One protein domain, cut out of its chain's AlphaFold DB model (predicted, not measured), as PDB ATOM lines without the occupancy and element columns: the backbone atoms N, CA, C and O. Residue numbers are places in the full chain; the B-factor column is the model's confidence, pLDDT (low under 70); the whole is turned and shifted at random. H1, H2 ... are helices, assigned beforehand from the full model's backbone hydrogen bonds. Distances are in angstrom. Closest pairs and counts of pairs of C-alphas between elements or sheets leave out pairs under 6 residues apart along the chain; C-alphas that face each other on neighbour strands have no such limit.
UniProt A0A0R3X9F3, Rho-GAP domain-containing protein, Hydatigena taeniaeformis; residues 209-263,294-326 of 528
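What this domain is: This is residues 209 to 263 and 294 to 326 of the 528 residues of the protein "Rho-GAP domain-containing protein" of Hydatigena taeniaeformis (UniProt A0A0R3X9F3). Two pairs of helices cross one over the other: H1 and H5 run opposite ways as one pair, and H3 and H4 run opposite ways, nearly side by side, as the other. H1 packs on both helices of the second pair, H5 packs on H3, and the short H2, farthest from the mean of the C-alphas, follows H1 at a corner. The printed part has 88 residues with five named helices, H1 to H5 in order along the chain, and no named strand; the class is all helix, and the helix packing is mostly crossed. The whole is compact, with a radius of gyration of the C-alphas of 12.3 A and spans of 37 by 25 by 22 A.

How they stand to each other: H1, residues 212 to 226, is the hub, touching four other helices. It touches H2, residues 228 to 231, only at the corner and only just, with 3 pairs of C-alphas within 8 A; the closest are those of Met 224 and Leu 230, 6.3 A apart. With residues 212 to 216 alone, H1 touches residues 253 to 258 of H3, which holds residues 243 to 258; the closest C-alphas, of Pro 212 and Lys 254, are 6.4 A apart, and the lines are about perpendicular at 75 degrees. With residues 219 to 223 alone, H1 touches H4, residues 294 to 308, at a steep tilt of 64 degrees, the same way; the closest C-alphas, of Phe 223 and Tyr 303, are 6.9 A apart. H1 touches H5, residues 311 to 324, opposite ways at 37 degrees, only just a steep tilt; the closest C-alphas, of Asp 213 and Cys 321, are 4.7 A apart. H3 touches H4 at a shallow tilt of 17 degrees, opposite ways, with the closest C-alphas, of Leu 253 and Val 302, 6.1 A apart. Residues 243 to 250 of H3 touch residues 313 to 317 of H5 at a steep tilt of 65 degrees, the same way; the closest C-alphas, of Thr 246 and Asp 313, are 5.0 A apart. H4 and H5 are close but not clearly touching, and H2 is apart from H3 and H4. In H1, H3, H4 and H5 every O i to N i+4 pair is within hydrogen-bond range; H2 is too short for such a pair.

Where its parts are: H1 begins at C-alpha 212, (148.669, 104.520, 137.842), and is 20.6 A long from first to last C-alpha. H2 measures 5.4 A, H3 22.3 A, H4 21.8 A and H5 19.7 A. H3 begins at C-alpha 243, (148.975, 88.354, 126.769), and H5 ends at C-alpha 324, (148.364, 95.487, 141.504).

The domain as a whole: The two C-alphas farthest apart, of Glu 234 and Ser 261, are 37.8 A apart. Residues 264 to 293 are not printed, and C-alphas 263 and 294 are 10.7 A apart across this cut, which lies in the link from H3 to H4. The link from H2 to H3 is long, with 11 residues, while those from H1 to H2 and from H4 to H5 are tight. The mean pLDDT of the printed part is 87.2; residues 209 to 210, 260 to 263, 294 to 295 and 325 to 326 are under 70.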
ATOM      1  N   TYR A 209     146.683 108.591 145.303       52.25
ATOM      2  CA  TYR A 209     145.877 109.171 144.217       52.25
ATOM      3  C   TYR A 209     146.618 109.306 142.870       52.25
ATOM      4  O   TYR A 209     145.978 109.543 141.848       52.25
ATOM      5  N   GLU A 210     147.940 109.136 142.860       64.06
ATOM      6  CA  GLU A 210     148.820 109.103 141.691       64.06
ATOM      7  C   GLU A 210     149.283 107.678 141.323       64.06
ATOM      8  O   GLU A 210     150.028 107.517 140.355       64.06
ATOM      9  N   ASN A 211     148.830 106.628 142.031       81.25
ATOM     10  CA  ASN A 211     149.089 105.247 141.621       81.25
ATOM     11  C   ASN A 211     148.432 105.003 140.243       81.25
ATOM     12  O   ASN A 211     147.200 105.074 140.136       81.25
ATOM     13  N   PRO A 212     149.213 104.702 139.183       84.69
ATOM     14  CA  PRO A 212     148.669 104.520 137.842       84.69
ATOM     15  C   PRO A 212     147.637 103.398 137.787       84.69
ATOM     16  O   PRO A 212     146.637 103.550 137.097       84.69
ATOM     17  N   ASP A 213     147.823 102.312 138.535       88.06
ATOM     18  CA  ASP A 213     146.937 101.151 138.464       88.06
ATOM     19  C   ASP A 213     145.564 101.475 139.087       88.06
ATOM     20  O   ASP A 213     144.535 101.107 138.525       88.06
ATOM     21  N   TYR A 214     145.521 102.273 140.162       85.88
ATOM     22  CA  TYR A 214     144.268 102.791 140.735       85.88
ATOM     23  C   TYR A 214     143.537 103.740 139.763       85.88
ATOM     24  O   TYR A 214     142.323 103.623 139.557       85.88
ATOM     25  N   ILE A 215     144.272 104.654 139.114       87.50
ATOM     26  CA  ILE A 215     143.706 105.571 138.109       87.50
ATOM     27  C   ILE A 215     143.169 104.787 136.901       87.50
ATOM     28  O   ILE A 215     142.066 105.076 136.434       87.50
ATOM     29  N   LEU A 216     143.908 103.783 136.415       91.81
ATOM     30  CA  LEU A 216     143.484 102.925 135.307       91.81
ATOM     31  C   LEU A 216     142.254 102.098 135.670       91.81
ATOM     32  O   LEU A 216     141.322 102.066 134.874       91.81
ATOM     33  N   CYS A 217     142.192 101.509 136.869       91.94
ATOM     34  CA  CYS A 217     140.987 100.838 137.359       91.94
ATOM     35  C   CYS A 217     139.758 101.751 137.262       91.94
ATOM     36  O   CYS A 217     138.754 101.378 136.658       91.94
ATOM     37  N   ARG A 218     139.855 102.982 137.784       90.06
ATOM     38  CA  ARG A 218     138.770 103.969 137.701       90.06
ATOM     39  C   ARG A 218     138.416 104.318 136.253       90.06
ATOM     40  O   ARG A 218     137.244 104.278 135.894       90.06
ATOM     41  N   TYR A 219     139.401 104.667 135.426       92.94
ATOM     42  CA  TYR A 219     139.165 105.103 134.047       92.94
ATOM     43  C   TYR A 219     138.603 103.992 133.157       92.94
ATOM     44  O   TYR A 219     137.728 104.286 132.345       92.94
ATOM     45  N   ILE A 220     139.056 102.745 133.318       95.12
ATOM     46  CA  ILE A 220     138.553 101.591 132.563       95.12
ATOM     47  C   ILE A 220     137.124 101.249 132.997       95.12
ATOM     48  O   ILE A 220     136.269 101.083 132.128       95.12
ATOM     49  N   SER A 221     136.832 101.209 134.304       94.06
ATOM     50  CA  SER A 221     135.461 100.993 134.789       94.06
ATOM     51  C   SER A 221     134.507 102.083 134.294       94.06
ATOM     52  O   SER A 221     133.438 101.762 133.782       94.06
ATOM     53  N   ASP A 222     134.919 103.354 134.358       93.38
ATOM     54  CA  ASP A 222     134.130 104.483 133.848       93.38
ATOM     55  C   ASP A 222     133.900 104.365 132.327       93.38
ATOM     56  O   ASP A 222     132.767 104.477 131.866       93.38
ATOM     57  N   PHE A 223     134.936 104.030 131.549       95.06
ATOM     58  CA  PHE A 223     134.840 103.839 130.095       95.06
ATOM     59  C   PHE A 223     133.898 102.689 129.704       95.06
ATOM     60  O   PHE A 223     133.107 102.823 128.768       95.06
ATOM     61  N   MET A 224     133.964 101.560 130.420       95.06
ATOM     62  CA  MET A 224     133.072 100.421 130.191       95.06
ATOM     63  C   MET A 224     131.626 100.753 130.579       95.06
ATOM     64  O   MET A 224     130.711 100.420 129.832       95.06
ATOM     65  N   LEU A 225     131.402 101.449 131.697       93.31
ATOM     66  CA  LEU A 225     130.065 101.877 132.117       93.31
ATOM     67  C   LEU A 225     129.428 102.861 131.123       93.31
ATOM     68  O   LEU A 225     128.247 102.697 130.800       93.31
ATOM     69  N   GLU A 226     130.207 103.823 130.618       93.06
ATOM     70  CA  GLU A 226     129.798 104.832 129.627       93.06
ATOM     71  C   GLU A 226     129.593 104.256 128.210       93.06
ATOM     72  O   GLU A 226     128.852 104.835 127.417       93.06
ATOM     73  N   THR A 227     130.195 103.103 127.884       91.56
ATOM     74  CA  THR A 227     130.109 102.469 126.554       91.56
ATOM     75  C   THR A 227     129.240 101.199 126.593       91.56
ATOM     76  O   THR A 227     129.776 100.091 126.693       91.56
ATOM     77  N   PRO A 228     127.897 101.301 126.483       81.94
ATOM     78  CA  PRO A 228     126.984 100.190 126.773       81.94
ATOM     79  C   PRO A 228     127.247  98.934 125.932       81.94
ATOM     80  O   PRO A 228     127.213  97.833 126.475       81.94
ATOM     81  N   GLY A 229     127.595  99.083 124.649       86.94
ATOM     82  CA  GLY A 229     127.864  97.950 123.756       86.94
ATOM     83  C   GLY A 229     129.051  97.067 124.168       86.94
ATOM     84  O   GLY A 229     129.078  95.897 123.805       86.94
ATOM     85  N   LEU A 230     130.007  97.574 124.959       89.62
ATOM     86  CA  LEU A 230     131.104  96.745 125.475       89.62
ATOM     87  C   LEU A 230     130.627  95.798 126.580       89.62
ATOM     88  O   LEU A 230     131.078  94.655 126.642       89.62
ATOM     89  N   VAL A 231     129.703  96.266 127.422       90.19
ATOM     90  CA  VAL A 231     129.186  95.558 128.607       90.19
ATOM     91  C   VAL A 231     128.335  94.341 128.225       90.19
ATOM     92  O   VAL A 231     128.245  93.397 129.000       90.19
ATOM     93  N   LEU A 232     127.771  94.337 127.013       91.44
ATOM     94  CA  LEU A 232     126.971  93.239 126.457       91.44
ATOM     95  C   LEU A 232     127.820  92.099 125.856       91.44
ATOM     96  O   LEU A 232     127.276  91.097 125.398       91.44
ATOM     97  N   THR A 233     129.155  92.219 125.847       93.31
ATOM     98  CA  THR A 233     130.028  91.191 125.255       93.31
ATOM     99  C   THR A 233     129.945  89.864 126.018       93.31
ATOM    100  O   THR A 233     130.014  89.818 127.246       93.31
ATOM    101  N   GLU A 234     129.880  88.756 125.280       93.62
ATOM    102  CA  GLU A 234     129.856  87.408 125.845       93.62
ATOM    103  C   GLU A 234     131.176  87.041 126.562       93.62
ATOM    104  O   GLU A 234     132.256  87.047 125.968       93.62
ATOM    105  N   GLY A 235     131.100  86.633 127.828       92.69
ATOM    106  CA  GLY A 235     132.235  86.077 128.569       92.69
ATOM    107  C   GLY A 235     133.263  87.102 129.061       92.69
ATOM    108  O   GLY A 235     134.429  86.736 129.237       92.69
ATOM    109  N   LEU A 236     132.864  88.361 129.287       93.62
ATOM    110  CA  LEU A 236     133.694  89.375 129.962       93.62
ATOM    111  C   LEU A 236     134.288  88.836 131.272       93.62
ATOM    112  O   LEU A 236     133.637  88.077 131.983       93.62
ATOM    113  N   PHE A 237     135.532  89.217 131.582       94.81
ATOM    114  CA  PHE A 237     136.344  88.717 132.711       94.81
ATOM    115  C   PHE A 237     136.679  87.211 132.706       94.81
ATOM    116  O   PHE A 237     137.701  86.828 133.268       94.81
ATOM    117  N   ARG A 238     135.890  86.363 132.033       94.19
ATOM    118  CA  ARG A 238     136.147  84.922 131.876       94.19
ATOM    119  C   ARG A 238     137.077  84.606 130.703       94.19
ATOM    120  O   ARG A 238     137.912  83.710 130.809       94.19
ATOM    121  N   ARG A 239     136.915  85.292 129.568       92.75
ATOM    122  CA  ARG A 239     137.764  85.134 128.376       92.75
ATOM    123  C   ARG A 239     138.966  86.084 128.476       92.75
ATOM    124  O   ARG A 239     138.755  87.297 128.455       92.75
ATOM    125  N   PRO A 240     140.209  85.578 128.578       91.38
ATOM    126  CA  PRO A 240     141.385  86.434 128.649       91.38
ATOM    127  C   PRO A 240     141.682  87.085 127.293       91.38
ATOM    128  O   PRO A 240     141.459  86.502 126.231       91.38
ATOM    129  N   GLY A 241     142.247  88.287 127.346       92.00
ATOM    130  CA  GLY A 241     142.862  88.941 126.199       92.00
ATOM    131  C   GLY A 241     144.158  88.252 125.766       92.00
ATOM    132  O   GLY A 241     144.679  87.351 126.430       92.00
ATOM    133  N   SER A 242     144.738  88.709 124.657       95.75
ATOM    134  CA  SER A 242     146.075  88.256 124.265       95.75
ATOM    135  C   SER A 242     147.105  88.814 125.239       95.75
ATOM    136  O   SER A 242     147.141  90.021 125.480       95.75
ATOM    137  N   LEU A 243     147.977  87.958 125.774       93.56
ATOM    138  CA  LEU A 243     148.975  88.354 126.769       93.56
ATOM    139  C   LEU A 243     149.934  89.436 126.245       93.56
ATOM    140  O   LEU A 243     150.312  90.328 127.002       93.56
ATOM    141  N   SER A 244     150.314  89.387 124.963       95.56
ATOM    142  CA  SER A 244     151.177  90.405 124.350       95.56
ATOM    143  C   SER A 244     150.446  91.738 124.185       95.56
ATOM    144  O   SER A 244     150.959  92.762 124.632       95.56
ATOM    145  N   ARG A 245     149.222  91.730 123.638       95.50
ATOM    146  CA  ARG A 245     148.407  92.948 123.468       95.50
ATOM    147  C   ARG A 245     148.012  93.573 124.805       95.50
ATOM    148  O   ARG A 245     148.115  94.779 124.954       95.50
ATOM    149  N   THR A 246     147.651  92.763 125.799       95.38
ATOM    150  CA  THR A 246     147.323  93.216 127.165       95.38
ATOM    151  C   THR A 246     148.529  93.887 127.833       95.38
ATOM    152  O   THR A 246     148.386  94.941 128.450       95.38
ATOM    153  N   LYS A 247     149.736  93.314 127.691       94.94
ATOM    154  CA  LYS A 247     150.983  93.923 128.192       94.94
ATOM    155  C   LYS A 247     151.326  95.231 127.476       94.94
ATOM    156  O   LYS A 247     151.729  96.179 128.147       94.94
ATOM    157  N   GLN A 248     151.167  95.277 126.153       96.44
ATOM    158  CA  GLN A 248     151.392  96.487 125.363       96.44
ATOM    159  C   GLN A 248     150.406  97.588 125.774       96.44
ATOM    160  O   GLN A 248     150.837  98.630 126.249       96.44
ATOM    161  N   LEU A 249     149.102  97.293 125.753       96.31
ATOM    162  CA  LEU A 249     148.033  98.206 126.157       96.31
ATOM    163  C   LEU A 249     148.247  98.754 127.575       96.31
ATOM    164  O   LEU A 249     148.157  99.958 127.779       96.31
ATOM    165  N   TYR A 250     148.582  97.905 128.553       95.62
ATOM    166  CA  TYR A 250     148.920  98.364 129.907       95.62
ATOM    167  C   TYR A 250     150.120  99.328 129.920       95.62
ATOM    168  O   TYR A 250     150.122 100.291 130.685       95.62
ATOM    169  N   SER A 251     151.126  99.088 129.078       94.31
ATOM    170  CA  SER A 251     152.326  99.928 128.995       94.31
ATOM    171  C   SER A 251     152.012 101.285 128.359       94.31
ATOM    172  O   SER A 251     152.347 102.309 128.951       94.31
ATOM    173  N   ASP A 252     151.282 101.300 127.240       93.62
ATOM    174  CA  ASP A 252     150.847 102.518 126.540       93.62
ATOM    175  C   ASP A 252     149.938 103.381 127.434       93.62
ATOM    176  O   ASP A 252     150.102 104.598 127.547       93.62
ATOM    177  N   LEU A 253     149.000 102.740 128.142       93.88
ATOM    178  CA  LEU A 253     148.115 103.387 129.113       93.88
ATOM    179  C   LEU A 253     148.893 103.989 130.291       93.88
ATOM    180  O   LEU A 253     148.602 105.108 130.723       93.88
ATOM    181  N   LYS A 254     149.902 103.276 130.803       91.56
ATOM    182  CA  LYS A 254     150.768 103.763 131.883       91.56
ATOM    183  C   LYS A 254     151.642 104.929 131.420       91.56
ATOM    184  O   LYS A 254     151.759 105.911 132.149       91.56
ATOM    185  N   GLU A 255     152.187 104.883 130.206       90.19
ATOM    186  CA  GLU A 255     152.927 105.999 129.601       90.19
ATOM    187  C   GLU A 255     152.041 107.251 129.447       90.19
ATOM    188  O   GLU A 255     152.454 108.355 129.814       90.19
ATOM    189  N   CYS A 256     150.781 107.089 129.028       87.56
ATOM    190  CA  CYS A 256     149.808 108.187 128.944       87.56
ATOM    191  C   CYS A 256     149.493 108.847 130.300       87.56
ATOM    192  O   CYS A 256     149.189 110.039 130.346       87.56
ATOM    193  N   LEU A 257     149.580 108.109 131.412       86.25
ATOM    194  CA  LEU A 257     149.413 108.674 132.756       86.25
ATOM    195  C   LEU A 257     150.697 109.314 133.302       86.25
ATOM    196  O   LEU A 257     150.637 110.368 133.940       86.25
ATOM    197  N   MET A 258     151.853 108.687 133.069       82.19
ATOM    198  CA  MET A 258     153.146 109.120 133.618       82.19
ATOM    199  C   MET A 258     153.780 110.279 132.840       82.19
ATOM    200  O   MET A 258     154.545 111.062 133.409       82.19
ATOM    201  N   SER A 259     153.449 110.438 131.557       75.12
ATOM    202  CA  SER A 259     153.930 111.558 130.749       75.12
ATOM    203  C   SER A 259     153.457 112.902 131.332       75.12
ATOM    204  O   SER A 259     152.268 113.189 131.503       75.12
ATOM    205  N   LYS A 260     154.427 113.764 131.668       56.03
ATOM    206  CA  LYS A 260     154.190 115.134 132.174       56.03
ATOM    207  C   LYS A 260     153.903 116.143 131.048       56.03
ATOM    208  O   LYS A 260     153.773 117.337 131.312       56.03
ATOM    209  N   SER A 261     153.821 115.670 129.805       45.91
ATOM    210  CA  SER A 261     153.810 116.463 128.575       45.91
ATOM    211  C   SER A 261     152.787 115.929 127.565       45.91
ATOM    212  O   SER A 261     153.154 115.428 126.499       45.91
ATOM    213  N   ILE A 262     151.493 116.050 127.879       46.91
ATOM    214  CA  ILE A 262     150.440 115.845 126.877       46.91
ATOM    215  C   ILE A 262     150.451 117.056 125.941       46.91
ATOM    216  O   ILE A 262     149.916 118.117 126.234       46.91
ATOM    217  N   GLY A 263     151.171 116.892 124.837       38.28
ATOM    218  CA  GLY A 263     151.331 117.899 123.785       38.28
ATOM    219  C   GLY A 263     151.751 117.311 122.437       38.28
ATOM    220  O   GLY A 263     151.995 118.056 121.493       38.28
ATOM    221  N   ARG A 294     144.524 119.120 132.881       59.75
ATOM    222  CA  ARG A 294     145.434 117.970 132.729       59.75
ATOM    223  C   ARG A 294     144.775 116.628 133.048       59.75
ATOM    224  O   ARG A 294     145.145 115.612 132.462       59.75
ATOM    225  N   HIS A 295     143.816 116.595 133.974       65.12
ATOM    226  CA  HIS A 295     143.079 115.366 134.275       65.12
ATOM    227  C   HIS A 295     142.068 115.014 133.174       65.12
ATOM    228  O   HIS A 295     141.900 113.828 132.886       65.12
ATOM    229  N   SER A 296     141.437 116.002 132.525       74.19
ATOM    230  CA  SER A 296     140.563 115.742 131.372       74.19
ATOM    231  C   SER A 296     141.372 115.288 130.150       74.19
ATOM    232  O   SER A 296     141.035 114.265 129.556       74.19
ATOM    233  N   GLU A 297     142.492 115.949 129.843       79.31
ATOM    234  CA  GLU A 297     143.430 115.566 128.774       79.31
ATOM    235  C   GLU A 297     143.936 114.118 128.930       79.31
ATOM    236  O   GLU A 297     143.863 113.326 127.986       79.31
ATOM    237  N   ARG A 298     144.377 113.733 130.141       82.69
ATOM    238  CA  ARG A 298     144.783 112.350 130.471       82.69
ATOM    239  C   ARG A 298     143.658 111.343 130.247       82.69
ATOM    240  O   ARG A 298     143.893 110.294 129.648       82.69
ATOM    241  N   ARG A 299     142.441 111.657 130.707       86.44
ATOM    242  CA  ARG A 299     141.267 110.785 130.545       86.44
ATOM    243  C   ARG A 299     140.928 110.582 129.066       86.44
ATOM    244  O   ARG A 299     140.716 109.446 128.655       86.44
ATOM    245  N   VAL A 300     140.947 111.645 128.258       88.44
ATOM    246  CA  VAL A 300     140.689 111.577 126.807       88.44
ATOM    247  C   VAL A 300     141.745 110.732 126.084       88.44
ATOM    248  O   VAL A 300     141.383 109.873 125.282       88.44
ATOM    249  N   ALA A 301     143.035 110.912 126.392       88.88
ATOM    250  CA  ALA A 301     144.105 110.103 125.802       88.88
ATOM    251  C   ALA A 301     143.941 108.603 126.119       88.88
ATOM    252  O   ALA A 301     143.986 107.770 125.213       88.88
ATOM    253  N   VAL A 302     143.658 108.270 127.385       92.75
ATOM    254  CA  VAL A 302     143.346 106.897 127.816       92.75
ATOM    255  C   VAL A 302     142.118 106.349 127.082       92.75
ATOM    256  O   VAL A 302     142.157 105.225 126.589       92.75
ATOM    257  N   TYR A 303     141.047 107.132 126.940       94.06
ATOM    258  CA  TYR A 303     139.805 106.675 126.301       94.06
ATOM    259  C   TYR A 303     139.981 106.410 124.805       94.06
ATOM    260  O   TYR A 303     139.408 105.456 124.285       94.06
ATOM    261  N   ASN A 304     140.818 107.191 124.119       92.75
ATOM    262  CA  ASN A 304     141.156 106.944 122.719       92.75
ATOM    263  C   ASN A 304     141.906 105.613 122.537       92.75
ATOM    264  O   ASN A 304     141.564 104.846 121.637       92.75
ATOM    265  N   LEU A 305     142.859 105.292 123.424       93.69
ATOM    266  CA  LEU A 305     143.530 103.986 123.424       93.69
ATOM    267  C   LEU A 305     142.544 102.847 123.714       93.69
ATOM    268  O   LEU A 305     142.479 101.888 122.943       93.69
ATOM    269  N   LEU A 306     141.723 102.971 124.763       95.31
ATOM    270  CA  LEU A 306     140.725 101.957 125.130       95.31
ATOM    271  C   LEU A 306     139.694 101.704 124.018       95.31
ATOM    272  O   LEU A 306     139.307 100.559 123.803       95.31
ATOM    273  N   ARG A 307     139.301 102.737 123.261       93.94
ATOM    274  CA  ARG A 307     138.385 102.622 122.111       93.94
ATOM    275  C   ARG A 307     138.976 101.849 120.930       93.94
ATOM    276  O   ARG A 307     138.222 101.276 120.152       93.94
ATOM    277  N   SER A 308     140.303 101.835 120.796       92.62
ATOM    278  CA  SER A 308     141.021 101.050 119.778       92.62
ATOM    279  C   SER A 308     141.355  99.618 120.222       92.62
ATOM    280  O   SER A 308     141.746  98.791 119.399       92.62
ATOM    281  N   ALA A 309     141.206  99.313 121.514       94.31
ATOM    282  CA  ALA A 309     141.554  98.027 122.101       94.31
ATOM    283  C   ALA A 309     140.393  97.020 122.057       94.31
ATOM    284  O   ALA A 309     139.216  97.376 122.099       94.31
ATOM    285  N   LEU A 310     140.725  95.726 122.040       94.75
ATOM    286  CA  LEU A 310     139.728  94.662 122.174       94.75
ATOM    287  C   LEU A 310     139.269  94.541 123.631       94.75
ATOM    288  O   LEU A 310     140.084  94.536 124.553       94.75
ATOM    289  N   VAL A 311     137.966  94.361 123.848       94.88
ATOM    290  CA  VAL A 311     137.350  94.370 125.190       94.88
ATOM    291  C   VAL A 311     137.888  93.287 126.143       94.88
ATOM    292  O   VAL A 311     137.970  93.509 127.352       94.88
ATOM    293  N   TYR A 312     138.340  92.141 125.621       96.19
ATOM    294  CA  TYR A 312     139.017  91.106 126.415       96.19
ATOM    295  C   TYR A 312     140.422  91.536 126.867       96.19
ATOM    296  O   TYR A 312     140.844  91.204 127.974       96.19
ATOM    297  N   ASP A 313     141.139  92.320 126.054       96.44
ATOM    298  CA  ASP A 313     142.420  92.909 126.453       96.44
ATOM    299  C   ASP A 313     142.173  94.009 127.511       96.44
ATOM    300  O   ASP A 313     142.858  94.041 128.530       96.44
ATOM    301  N   VAL A 314     141.132  94.841 127.345       96.31
ATOM    302  CA  VAL A 314     140.723  95.884 128.314       96.31
ATOM    303  C   VAL A 314     140.347  95.291 129.679       96.31
ATOM    304  O   VAL A 314     140.861  95.734 130.707       96.31
ATOM    305  N   THR A 315     139.500  94.257 129.713       95.81
ATOM    306  CA  THR A 315     139.127  93.572 130.967       95.81
ATOM    307  C   THR A 315     140.315  92.851 131.607       95.81
ATOM    308  O   THR A 315     140.438  92.845 132.831       95.81
ATOM    309  N   SER A 316     141.250  92.326 130.807       95.06
ATOM    310  CA  SER A 316     142.502  91.745 131.314       95.06
ATOM    311  C   SER A 316     143.444  92.798 131.912       95.06
ATOM    312  O   SER A 316     144.092  92.534 132.927       95.06
ATOM    313  N   VAL A 317     143.493  94.013 131.346       95.81
ATOM    314  CA  VAL A 317     144.194  95.153 131.963       95.81
ATOM    315  C   VAL A 317     143.518  95.559 133.275       95.81
ATOM    316  O   VAL A 317     144.227  95.775 134.255       95.81
ATOM    317  N   LEU A 318     142.183  95.606 133.344       95.25
ATOM    318  CA  LEU A 318     141.460  95.917 134.586       95.25
ATOM    319  C   LEU A 318     141.756  94.894 135.695       95.25
ATOM    320  O   LEU A 318     142.129  95.294 136.793       95.25
ATOM    321  N   LEU A 319     141.688  93.589 135.407       92.69
ATOM    322  CA  LEU A 319     142.039  92.534 136.374       92.69
ATOM    323  C   LEU A 319     143.493  92.638 136.854       92.69
ATOM    324  O   LEU A 319     143.768  92.480 138.046       92.69
ATOM    325  N   ARG A 320     144.427  92.949 135.943       90.88
ATOM    326  CA  ARG A 320     145.828  93.226 136.285       90.88
ATOM    327  C   ARG A 320     145.944  94.423 137.230       90.88
ATOM    328  O   ARG A 320     146.631  94.314 138.239       90.88
ATOM    329  N   CYS A 321     145.285  95.537 136.911       90.88
ATOM    330  CA  CYS A 321     145.350  96.756 137.713       90.88
ATOM    331  C   CYS A 321     144.711  96.548 139.094       90.88
ATOM    332  O   CYS A 321     145.327  96.913 140.085       90.88
ATOM    333  N   LEU A 322     143.562  95.864 139.194       88.69
ATOM    334  CA  LEU A 322     142.953  95.482 140.478       88.69
ATOM    335  C   LEU A 322     143.904  94.609 141.312       88.69
ATOM    336  O   LEU A 322     144.084  94.846 142.501       88.69
ATOM    337  N   SER A 323     144.585  93.657 140.670       83.69
ATOM    338  CA  SER A 323     145.566  92.786 141.330       83.69
ATOM    339  C   SER A 323     146.848  93.507 141.767       83.69
ATOM    340  O   SER A 323     147.576  92.964 142.593       83.69
ATOM    341  N   SER A 324     147.157  94.687 141.209       79.69
ATOM    342  CA  SER A 324     148.364  95.487 141.504       79.69
ATOM    343  C   SER A 324     148.087  96.767 142.310       79.69
ATOM    344  O   SER A 324     149.004  97.293 142.931       79.69
ATOM    345  N   ALA A 325     146.835  97.224 142.399       67.62
ATOM    346  CA  ALA A 325     146.397  98.365 143.215       67.62
ATOM    347  C   ALA A 325     146.309  98.056 144.730       67.62
ATOM    348  O   ALA A 325     145.711  98.826 145.487       67.62
ATOM    349  N   ARG A 326     146.901  96.933 145.164       68.00
ATOM    350  CA  ARG A 326     146.964  96.475 146.559       68.00
ATOM    351  C   ARG A 326     147.651  97.519 147.437       68.00
ATOM    352  O   ARG A 326     148.639  98.131 147.035       68.00
TER     353      ARG A 326